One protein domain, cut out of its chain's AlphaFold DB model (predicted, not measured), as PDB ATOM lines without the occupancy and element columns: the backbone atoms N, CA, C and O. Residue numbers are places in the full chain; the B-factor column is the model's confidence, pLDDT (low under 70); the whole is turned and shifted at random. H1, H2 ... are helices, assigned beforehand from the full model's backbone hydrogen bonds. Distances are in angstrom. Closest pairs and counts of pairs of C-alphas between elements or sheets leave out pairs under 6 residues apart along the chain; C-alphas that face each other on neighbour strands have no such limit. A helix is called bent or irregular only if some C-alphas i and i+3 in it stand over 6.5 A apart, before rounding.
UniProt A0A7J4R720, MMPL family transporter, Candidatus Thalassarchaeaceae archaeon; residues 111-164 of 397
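Overview. This is residues 111 to 164 of the 397 residues of the protein "MMPL family transporter" of Candidatus Thalassarchaeaceae archaeon (UniProt A0A7J4R720). One long helix, H1, leads into a small body of loops with two short helices, and no two of the three helices pack on each other. H1 and the residues before it make an arm whose residues 111 to 121 stick out; H2 follows at the arm's inner end, H3 sits at the far end of the body, and from there residues 152 to 164 fold back through the loops toward the arm's side. The printed part has 54 residues with three named helices, in the order H1, H2, H3, and no named strand. The class is all helix, though under half of the residues, 25 of 54, are in named elements. The whole is loose, with a radius of gyration of the C-alphas of 13.4 A, and its C-alphas span 41 by 17 by 14 A, a rod in outline; without the free residues 111 to 121 the body spans 30 by 19 by 13 A.

Arrangement. Start at the longest helix, H1, residues 115 to 128, which touches no helix. Look next at H2, residues 130 to 134: the two meet only through their link, a tight one of 1 residue, Met 129. Go on to H3, residues 146 to 151, and you will find it apart from H1, with no C-alpha of the one within 8 A of the other. H2 and H3 are apart too, and a long link of 11 residues runs between them. On the backbone, each O i to N i+4 pair in H2 and H3 is within hydrogen-bond range, while in H1 8 of 10 are.

Along the chain. Find C-alpha 115 at (36.638, 13.548, -5.428); from there H1 runs 20.1 A to C-alpha 128 at (53.604, 16.766, 4.777). H1 is neither bent nor irregular, but only just: C-alphas 116 and 119 are 6.4 A apart. H2 runs from Glu 130 to Asn 134, five residues. H3 begins at Leu 146 and ends at Ser 151, where its last C-alpha stands at (55.682, 9.775, 29.008).

Size, cuts and confidence. The C-alphas of Gln 114 and Ser 151, 41.4 A apart, are the two farthest from each other, while those of Ser 111 and Gly 164, the first and last printed, are 13.7 A apart. Residues 111 to 121, of which 115 to 121 belong to H1, stand free; without them the body has 43 residues, spans 30 by 19 by 13 A and has a radius of gyration of 10.3 A. The stretch from 152 to 164 holds no named element, and its C-alphas lie 3 to 18 A from the mean of the C-alphas. The printed part has no cut. Its mean pLDDT is 83.5, and residues 111 to 116 are under 70, the low-confidence stretch of this model.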
ATOM      1  N   SER A 111      36.819  23.382  -3.216       64.12
ATOM      2  CA  SER A 111      35.935  22.488  -3.989       64.12
ATOM      3  C   SER A 111      35.999  21.010  -3.555       64.12
ATOM      4  O   SER A 111      36.401  20.150  -4.344       64.12
ATOM      5  N   PRO A 112      35.596  20.680  -2.310       57.88
ATOM      6  CA  PRO A 112      35.628  19.311  -1.779       57.88
ATOM      7  C   PRO A 112      34.743  18.317  -2.550       57.88
ATOM      8  O   PRO A 112      34.815  17.114  -2.308       57.88
ATOM      9  N   GLU A 113      33.899  18.792  -3.467       60.25
ATOM     10  CA  GLU A 113      33.082  17.956  -4.348       60.25
ATOM     11  C   GLU A 113      33.909  17.271  -5.450       60.25
ATOM     12  O   GLU A 113      33.436  16.326  -6.085       60.25
ATOM     13  N   GLN A 114      35.141  17.729  -5.697       66.50
ATOM     14  CA  GLN A 114      36.042  17.149  -6.693       66.50
ATOM     15  C   GLN A 114      36.789  15.937  -6.117       66.50
ATOM     16  O   GLN A 114      37.981  16.010  -5.835       66.50
ATOM     17  N   PHE A 115      36.090  14.804  -5.974       65.44
ATOM     18  CA  PHE A 115      36.638  13.548  -5.428       65.44
ATOM     19  C   PHE A 115      37.982  13.124  -6.044       65.44
ATOM     20  O   PHE A 115      38.849  12.647  -5.323       65.44
ATOM     21  N   ALA A 116      38.188  13.369  -7.342       64.75
ATOM     22  CA  ALA A 116      39.435  13.042  -8.041       64.75
ATOM     23  C   ALA A 116      40.674  13.793  -7.510       64.75
ATOM     24  O   ALA A 116      41.796  13.349  -7.720       64.75
ATOM     25  N   LEU A 117      40.487  14.935  -6.838       70.69
ATOM     26  CA  LEU A 117      41.580  15.695  -6.225       70.69
ATOM     27  C   LEU A 117      41.807  15.327  -4.757       70.69
ATOM     28  O   LEU A 117      42.838  15.693  -4.200       70.69
ATOM     29  N   VAL A 118      40.861  14.624  -4.125       76.62
ATOM     30  CA  VAL A 118      40.943  14.286  -2.699       76.62
ATOM     31  C   VAL A 118      42.048  13.263  -2.452       76.62
ATOM     32  O   VAL A 118      42.818  13.444  -1.517       76.62
ATOM     33  N   GLU A 119      42.187  12.249  -3.308       78.12
ATOM     34  CA  GLU A 119      43.244  11.238  -3.178       78.12
ATOM     35  C   GLU A 119      44.659  11.840  -3.296       78.12
ATOM     36  O   GLU A 119      45.421  11.713  -2.334       78.12
ATOM     37  N   PRO A 120      45.023  12.584  -4.368       81.06
ATOM     38  CA  PRO A 120      46.321  13.255  -4.429       81.06
ATOM     39  C   PRO A 120      46.560  14.217  -3.262       81.06
ATOM     40  O   PRO A 120      47.679  14.315  -2.760       81.06
ATOM     41  N   ALA A 121      45.517  14.925  -2.812       82.44
ATOM     42  CA  ALA A 121      45.623  15.839  -1.679       82.44
ATOM     43  C   ALA A 121      45.898  15.097  -0.365       82.44
ATOM     44  O   ALA A 121      46.688  15.579   0.442       82.44
ATOM     45  N   LEU A 122      45.280  13.933  -0.149       83.06
ATOM     46  CA  LEU A 122      45.536  13.092   1.019       83.06
ATOM     47  C   LEU A 122      46.947  12.502   0.990       83.06
ATOM     48  O   LEU A 122      47.616  12.531   2.016       83.06
ATOM     49  N   ILE A 123      47.421  12.046  -0.172       85.69
ATOM     50  CA  ILE A 123      48.801  11.556  -0.337       85.69
ATOM     51  C   ILE A 123      49.807  12.665  -0.012       85.69
ATOM     52  O   ILE A 123      50.753  12.443   0.744       85.69
ATOM     53  N   GLN A 124      49.592  13.873  -0.543       87.62
ATOM     54  CA  GLN A 124      50.459  15.011  -0.244       87.62
ATOM     55  C   GLN A 124      50.402  15.385   1.239       87.62
ATOM     56  O   GLN A 124      51.439  15.633   1.844       87.62
ATOM     57  N   LEU A 125      49.210  15.384   1.839       85.50
ATOM     58  CA  LEU A 125      49.041  15.668   3.259       85.50
ATOM     59  C   LEU A 125      49.778  14.644   4.132       85.50
ATOM     60  O   LEU A 125      50.398  15.028   5.116       85.50
ATOM     61  N   GLU A 126      49.750  13.360   3.775       85.06
ATOM     62  CA  GLU A 126      50.520  12.334   4.483       85.06
ATOM     63  C   GLU A 126      52.029  12.558   4.372       85.06
ATOM     64  O   GLU A 126      52.733  12.411   5.371       85.06
ATOM     65  N   ALA A 127      52.523  12.966   3.199       87.38
ATOM     66  CA  ALA A 127      53.924  13.345   3.031       87.38
ATOM     67  C   ALA A 127      54.286  14.564   3.901       87.38
ATOM     68  O   ALA A 127      55.297  14.555   4.598       87.38
ATOM     69  N   ASP A 128      53.419  15.575   3.942       88.06
ATOM     70  CA  ASP A 128      53.604  16.766   4.777       88.06
ATOM     71  C   ASP A 128      53.531  16.442   6.288       88.06
ATOM     72  O   ASP A 128      54.039  17.200   7.119       88.06
ATOM     73  N   MET A 129      52.931  15.305   6.662       87.00
ATOM     74  CA  MET A 129      52.862  14.794   8.037       87.00
ATOM     75  C   MET A 129      54.097  13.974   8.457       87.00
ATOM     76  O   MET A 129      54.156  13.534   9.609       87.00
ATOM     77  N   GLU A 130      55.114  13.809   7.603       89.56
ATOM     78  CA  GLU A 130      56.370  13.113   7.937       89.56
ATOM     79  C   GLU A 130      57.033  13.605   9.247       89.56
ATOM     80  O   GLU A 130      57.454  12.768  10.052       89.56
ATOM     81  N   PRO A 131      57.067  14.915   9.572       90.81
ATOM     82  CA  PRO A 131      57.596  15.369  10.858       90.81
ATOM     83  C   PRO A 131      56.842  14.795  12.065       90.81
ATOM     84  O   PRO A 131      57.463  14.486  13.078       90.81
ATOM     85  N   LEU A 132      55.521  14.598  11.962       89.88
ATOM     86  CA  LEU A 132      54.725  13.964  13.020       89.88
ATOM     87  C   LEU A 132      55.017  12.466  13.119       89.88
ATOM     88  O   LEU A 132      54.981  11.909  14.214       89.88
ATOM     89  N   GLN A 133      55.336  11.817  11.997       89.81
ATOM     90  CA  GLN A 133      55.745  10.415  11.986       89.81
ATOM     91  C   GLN A 133      57.080  10.225  12.717       89.81
ATOM     92  O   GLN A 133      57.225   9.245  13.442       89.81
ATOM     93  N   ASN A 134      58.014  11.171  12.589       90.19
ATOM     94  CA  ASN A 134      59.286  11.151  13.322       90.19
ATOM     95  C   ASN A 134      59.110  11.338  14.839       90.19
ATOM     96  O   ASN A 134      59.965  10.914  15.609       90.19
ATOM     97  N   LEU A 135      57.996  11.940  15.262       90.94
ATOM     98  CA  LEU A 135      57.613  12.135  16.665       90.94
ATOM     99  C   LEU A 135      56.684  11.028  17.191       90.94
ATOM    100  O   LEU A 135      56.109  11.175  18.269       90.94
ATOM    101  N   SER A 136      56.498   9.938  16.442       91.00
ATOM    102  CA  SER A 136      55.609   8.829  16.798       91.00
ATOM    103  C   SER A 136      56.355   7.501  16.784       91.00
ATOM    104  O   SER A 136      57.066   7.179  15.835       91.00
ATOM    105  N   VAL A 137      56.139   6.681  17.818       87.81
ATOM    106  CA  VAL A 137      56.714   5.324  17.903       87.81
ATOM    107  C   VAL A 137      56.088   4.385  16.866       87.81
ATOM    108  O   VAL A 137      56.763   3.530  16.294       87.81
ATOM    109  N   SER A 138      54.779   4.510  16.639       88.25
ATOM    110  CA  SER A 138      54.033   3.708  15.667       88.25
ATOM    111  C   SER A 138      53.820   4.464  14.359       88.25
ATOM    112  O   SER A 138      53.961   5.685  14.283       88.25
ATOM    113  N   GLN A 139      53.435   3.735  13.312       87.38
ATOM    114  CA  GLN A 139      52.952   4.356  12.080       87.38
ATOM    115  C   GLN A 139      51.742   5.251  12.374       87.38
ATOM    116  O   GLN A 139      50.834   4.824  13.086       87.38
ATOM    117  N   LEU A 140      51.689   6.442  11.775       85.12
ATOM    118  CA  LEU A 140      50.635   7.437  12.005       85.12
ATOM    119  C   LEU A 140      49.230   6.962  11.640       85.12
ATOM    120  O   LEU A 140      48.272   7.567  12.091       85.12
ATOM    121  N   ARG A 141      49.073   5.885  10.865       78.56
ATOM    122  CA  ARG A 141      47.758   5.278  10.596       78.56
ATOM    123  C   ARG A 141      47.266   4.377  11.729       78.56
ATOM    124  O   ARG A 141      46.062   4.184  11.861       78.56
ATOM    125  N   ASN A 142      48.160   3.906  12.594       85.12
ATOM    126  CA  ASN A 142      47.841   3.021  13.707       85.12
ATOM    127  C   ASN A 142      47.903   3.787  15.028       85.12
ATOM    128  O   ASN A 142      48.942   4.336  15.394       85.12
ATOM    129  N   ARG A 143      46.789   3.807  15.763       86.12
ATOM    130  CA  ARG A 143      46.718   4.516  17.041       86.12
ATOM    131  C   ARG A 143      47.611   3.847  18.091       86.12
ATOM    132  O   ARG A 143      47.310   2.739  18.533       86.12
ATOM    133  N   GLY A 144      48.671   4.537  18.504       86.31
ATOM    134  CA  GLY A 144      49.535   4.142  19.616       86.31
ATOM    135  C   GLY A 144      48.909   4.389  20.995       86.31
ATOM    136  O   GLY A 144      47.832   4.981  21.120       86.31
ATOM    137  N   SER A 145      49.598   3.941  22.047       89.25
ATOM    138  CA  SER A 145      49.191   4.198  23.436       89.25
ATOM    139  C   SER A 145      49.376   5.673  23.795       89.25
ATOM    140  O   SER A 145      50.463   6.221  23.607       89.25
ATOM    141  N   LEU A 146      48.330   6.297  24.350       87.19
ATOM    142  CA  LEU A 146      48.392   7.674  24.850       87.19
ATOM    143  C   LEU A 146      49.363   7.804  26.028       87.19
ATOM    144  O   LEU A 146      50.091   8.786  26.100       87.19
ATOM    145  N   ASP A 147      49.420   6.806  26.913       87.44
ATOM    146  CA  ASP A 147      50.313   6.840  28.078       87.44
ATOM    147  C   ASP A 147      51.780   6.906  27.653       87.44
ATOM    148  O   ASP A 147      52.553   7.685  28.205       87.44
ATOM    149  N   ASN A 148      52.144   6.148  26.612       85.00
ATOM    150  CA  ASN A 148      53.495   6.181  26.060       85.00
ATOM    151  C   ASN A 148      53.808   7.573  25.502       85.00
ATOM    152  O   ASN A 148      54.837   8.135  25.859       85.00
ATOM    153  N   ALA A 149      52.893   8.149  24.714       86.94
ATOM    154  CA  ALA A 149      53.059   9.476  24.122       86.94
ATOM    155  C   ALA A 149      53.139  10.605  25.168       86.94
ATOM    156  O   ALA A 149      53.848  11.582  24.967       86.94
ATOM    157  N   PHE A 150      52.462  10.474  26.312       86.62
ATOM    158  CA  PHE A 150      52.593  11.443  27.407       86.62
ATOM    159  C   PHE A 150      53.866  11.268  28.243       86.62
ATOM    160  O   PHE A 150      54.228  12.185  28.976       86.62
ATOM    161  N   SER A 151      54.509  10.100  28.184       86.69
ATOM    162  CA  SER A 151      55.682   9.775  29.008       86.69
ATOM    163  C   SER A 151      57.020   9.860  28.266       86.69
ATOM    164  O   SER A 151      58.045  10.076  28.909       86.69
ATOM    165  N   ASP A 152      57.027   9.687  26.942       88.44
ATOM    166  CA  ASP A 152      58.230   9.739  26.109       88.44
ATOM    167  C   ASP A 152      58.340  11.096  25.408       88.44
ATOM    168  O   ASP A 152      57.677  11.355  24.405       88.44
ATOM    169  N   GLU A 153      59.223  11.953  25.921       84.94
ATOM    170  CA  GLU A 153      59.475  13.285  25.361       84.94
ATOM    171  C   GLU A 153      59.982  13.249  23.911       84.94
ATOM    172  O   GLU A 153      59.784  14.213  23.172       84.94
ATOM    173  N   ASN A 154      60.610  12.149  23.473       88.19
ATOM    174  CA  ASN A 154      61.096  12.030  22.096       88.19
ATOM    175  C   ASN A 154      59.979  11.660  21.115       88.19
ATOM    176  O   ASN A 154      60.093  11.961  19.927       88.19
ATOM    177  N   HIS A 155      58.906  11.020  21.598       90.38
ATOM    178  CA  HIS A 155      57.798  10.562  20.763       90.38
ATOM    179  C   HIS A 155      56.427  10.983  21.324       90.38
ATOM    180  O   HIS A 155      55.614  10.131  21.700       90.38
ATOM    181  N   PRO A 156      56.134  12.297  21.358       88.94
ATOM    182  CA  PRO A 156      54.912  12.830  21.957       88.94
ATOM    183  C   PRO A 156      53.643  12.608  21.113       88.94
ATOM    184  O   PRO A 156      52.545  12.973  21.535       88.94
ATOM    185  N   VAL A 157      53.756  12.042  19.906       89.44
ATOM    186  CA  VAL A 157      52.624  11.819  18.997       89.44
ATOM    187  C   VAL A 157      52.222  10.348  19.023       89.44
ATOM    188  O   VAL A 157      52.980   9.474  18.622       89.44
ATOM    189  N   SER A 158      50.991  10.052  19.451       89.38
ATOM    190  CA  SER A 158      50.465   8.678  19.417       89.38
ATOM    191  C   SER A 158      49.873   8.284  18.060       89.38
ATOM    192  O   SER A 158      49.812   7.104  17.722       89.38
ATOM    193  N   TRP A 159      49.290   9.254  17.350       89.19
ATOM    194  CA  TRP A 159      48.494   9.042  16.140       89.19
ATOM    195  C   TRP A 159      48.199  10.382  15.466       89.19
ATOM    196  O   TRP A 159      47.934  11.359  16.168       89.19
ATOM    197  N   ALA A 160      48.172  10.432  14.134       87.12
ATOM    198  CA  ALA A 160      47.707  11.605  13.401       87.12
ATOM    199  C   ALA A 160      47.001  11.156  12.120       87.12
ATOM    200  O   ALA A 160      47.575  10.436  11.309       87.12
ATOM    201  N   ILE A 161      45.748  11.576  11.948       85.75
ATOM    202  CA  ILE A 161      44.895  11.135  10.843       85.75
ATOM    203  C   ILE A 161      44.157  12.332  10.224       85.75
ATOM    204  O   ILE A 161      43.635  13.174  10.968       85.75
ATOM    205  N   PRO A 162      44.065  12.425   8.884       83.38
ATOM    206  CA  PRO A 162      43.170  13.377   8.242       83.38
ATOM    207  C   PRO A 162      41.706  13.053   8.560       83.38
ATOM    208  O   PRO A 162      41.263  11.909   8.490       83.38
ATOM    209  N   THR A 163      40.922  14.073   8.896       79.81
ATOM    210  CA  THR A 163      39.507  13.920   9.253       79.81
ATOM    211  C   THR A 163      38.661  15.018   8.618       79.81
ATOM    212  O   THR A 163      39.153  16.097   8.296       79.81
ATOM    213  N   GLY A 164      37.364  14.756   8.457       80.44
ATOM    214  CA  GLY A 164      36.398  15.691   7.886       80.44
ATOM    215  C   GLY A 164      35.507  15.037   6.837       80.44
ATOM    216  O   GLY A 164      35.792  13.954   6.340       80.44
TER     217      GLY A 164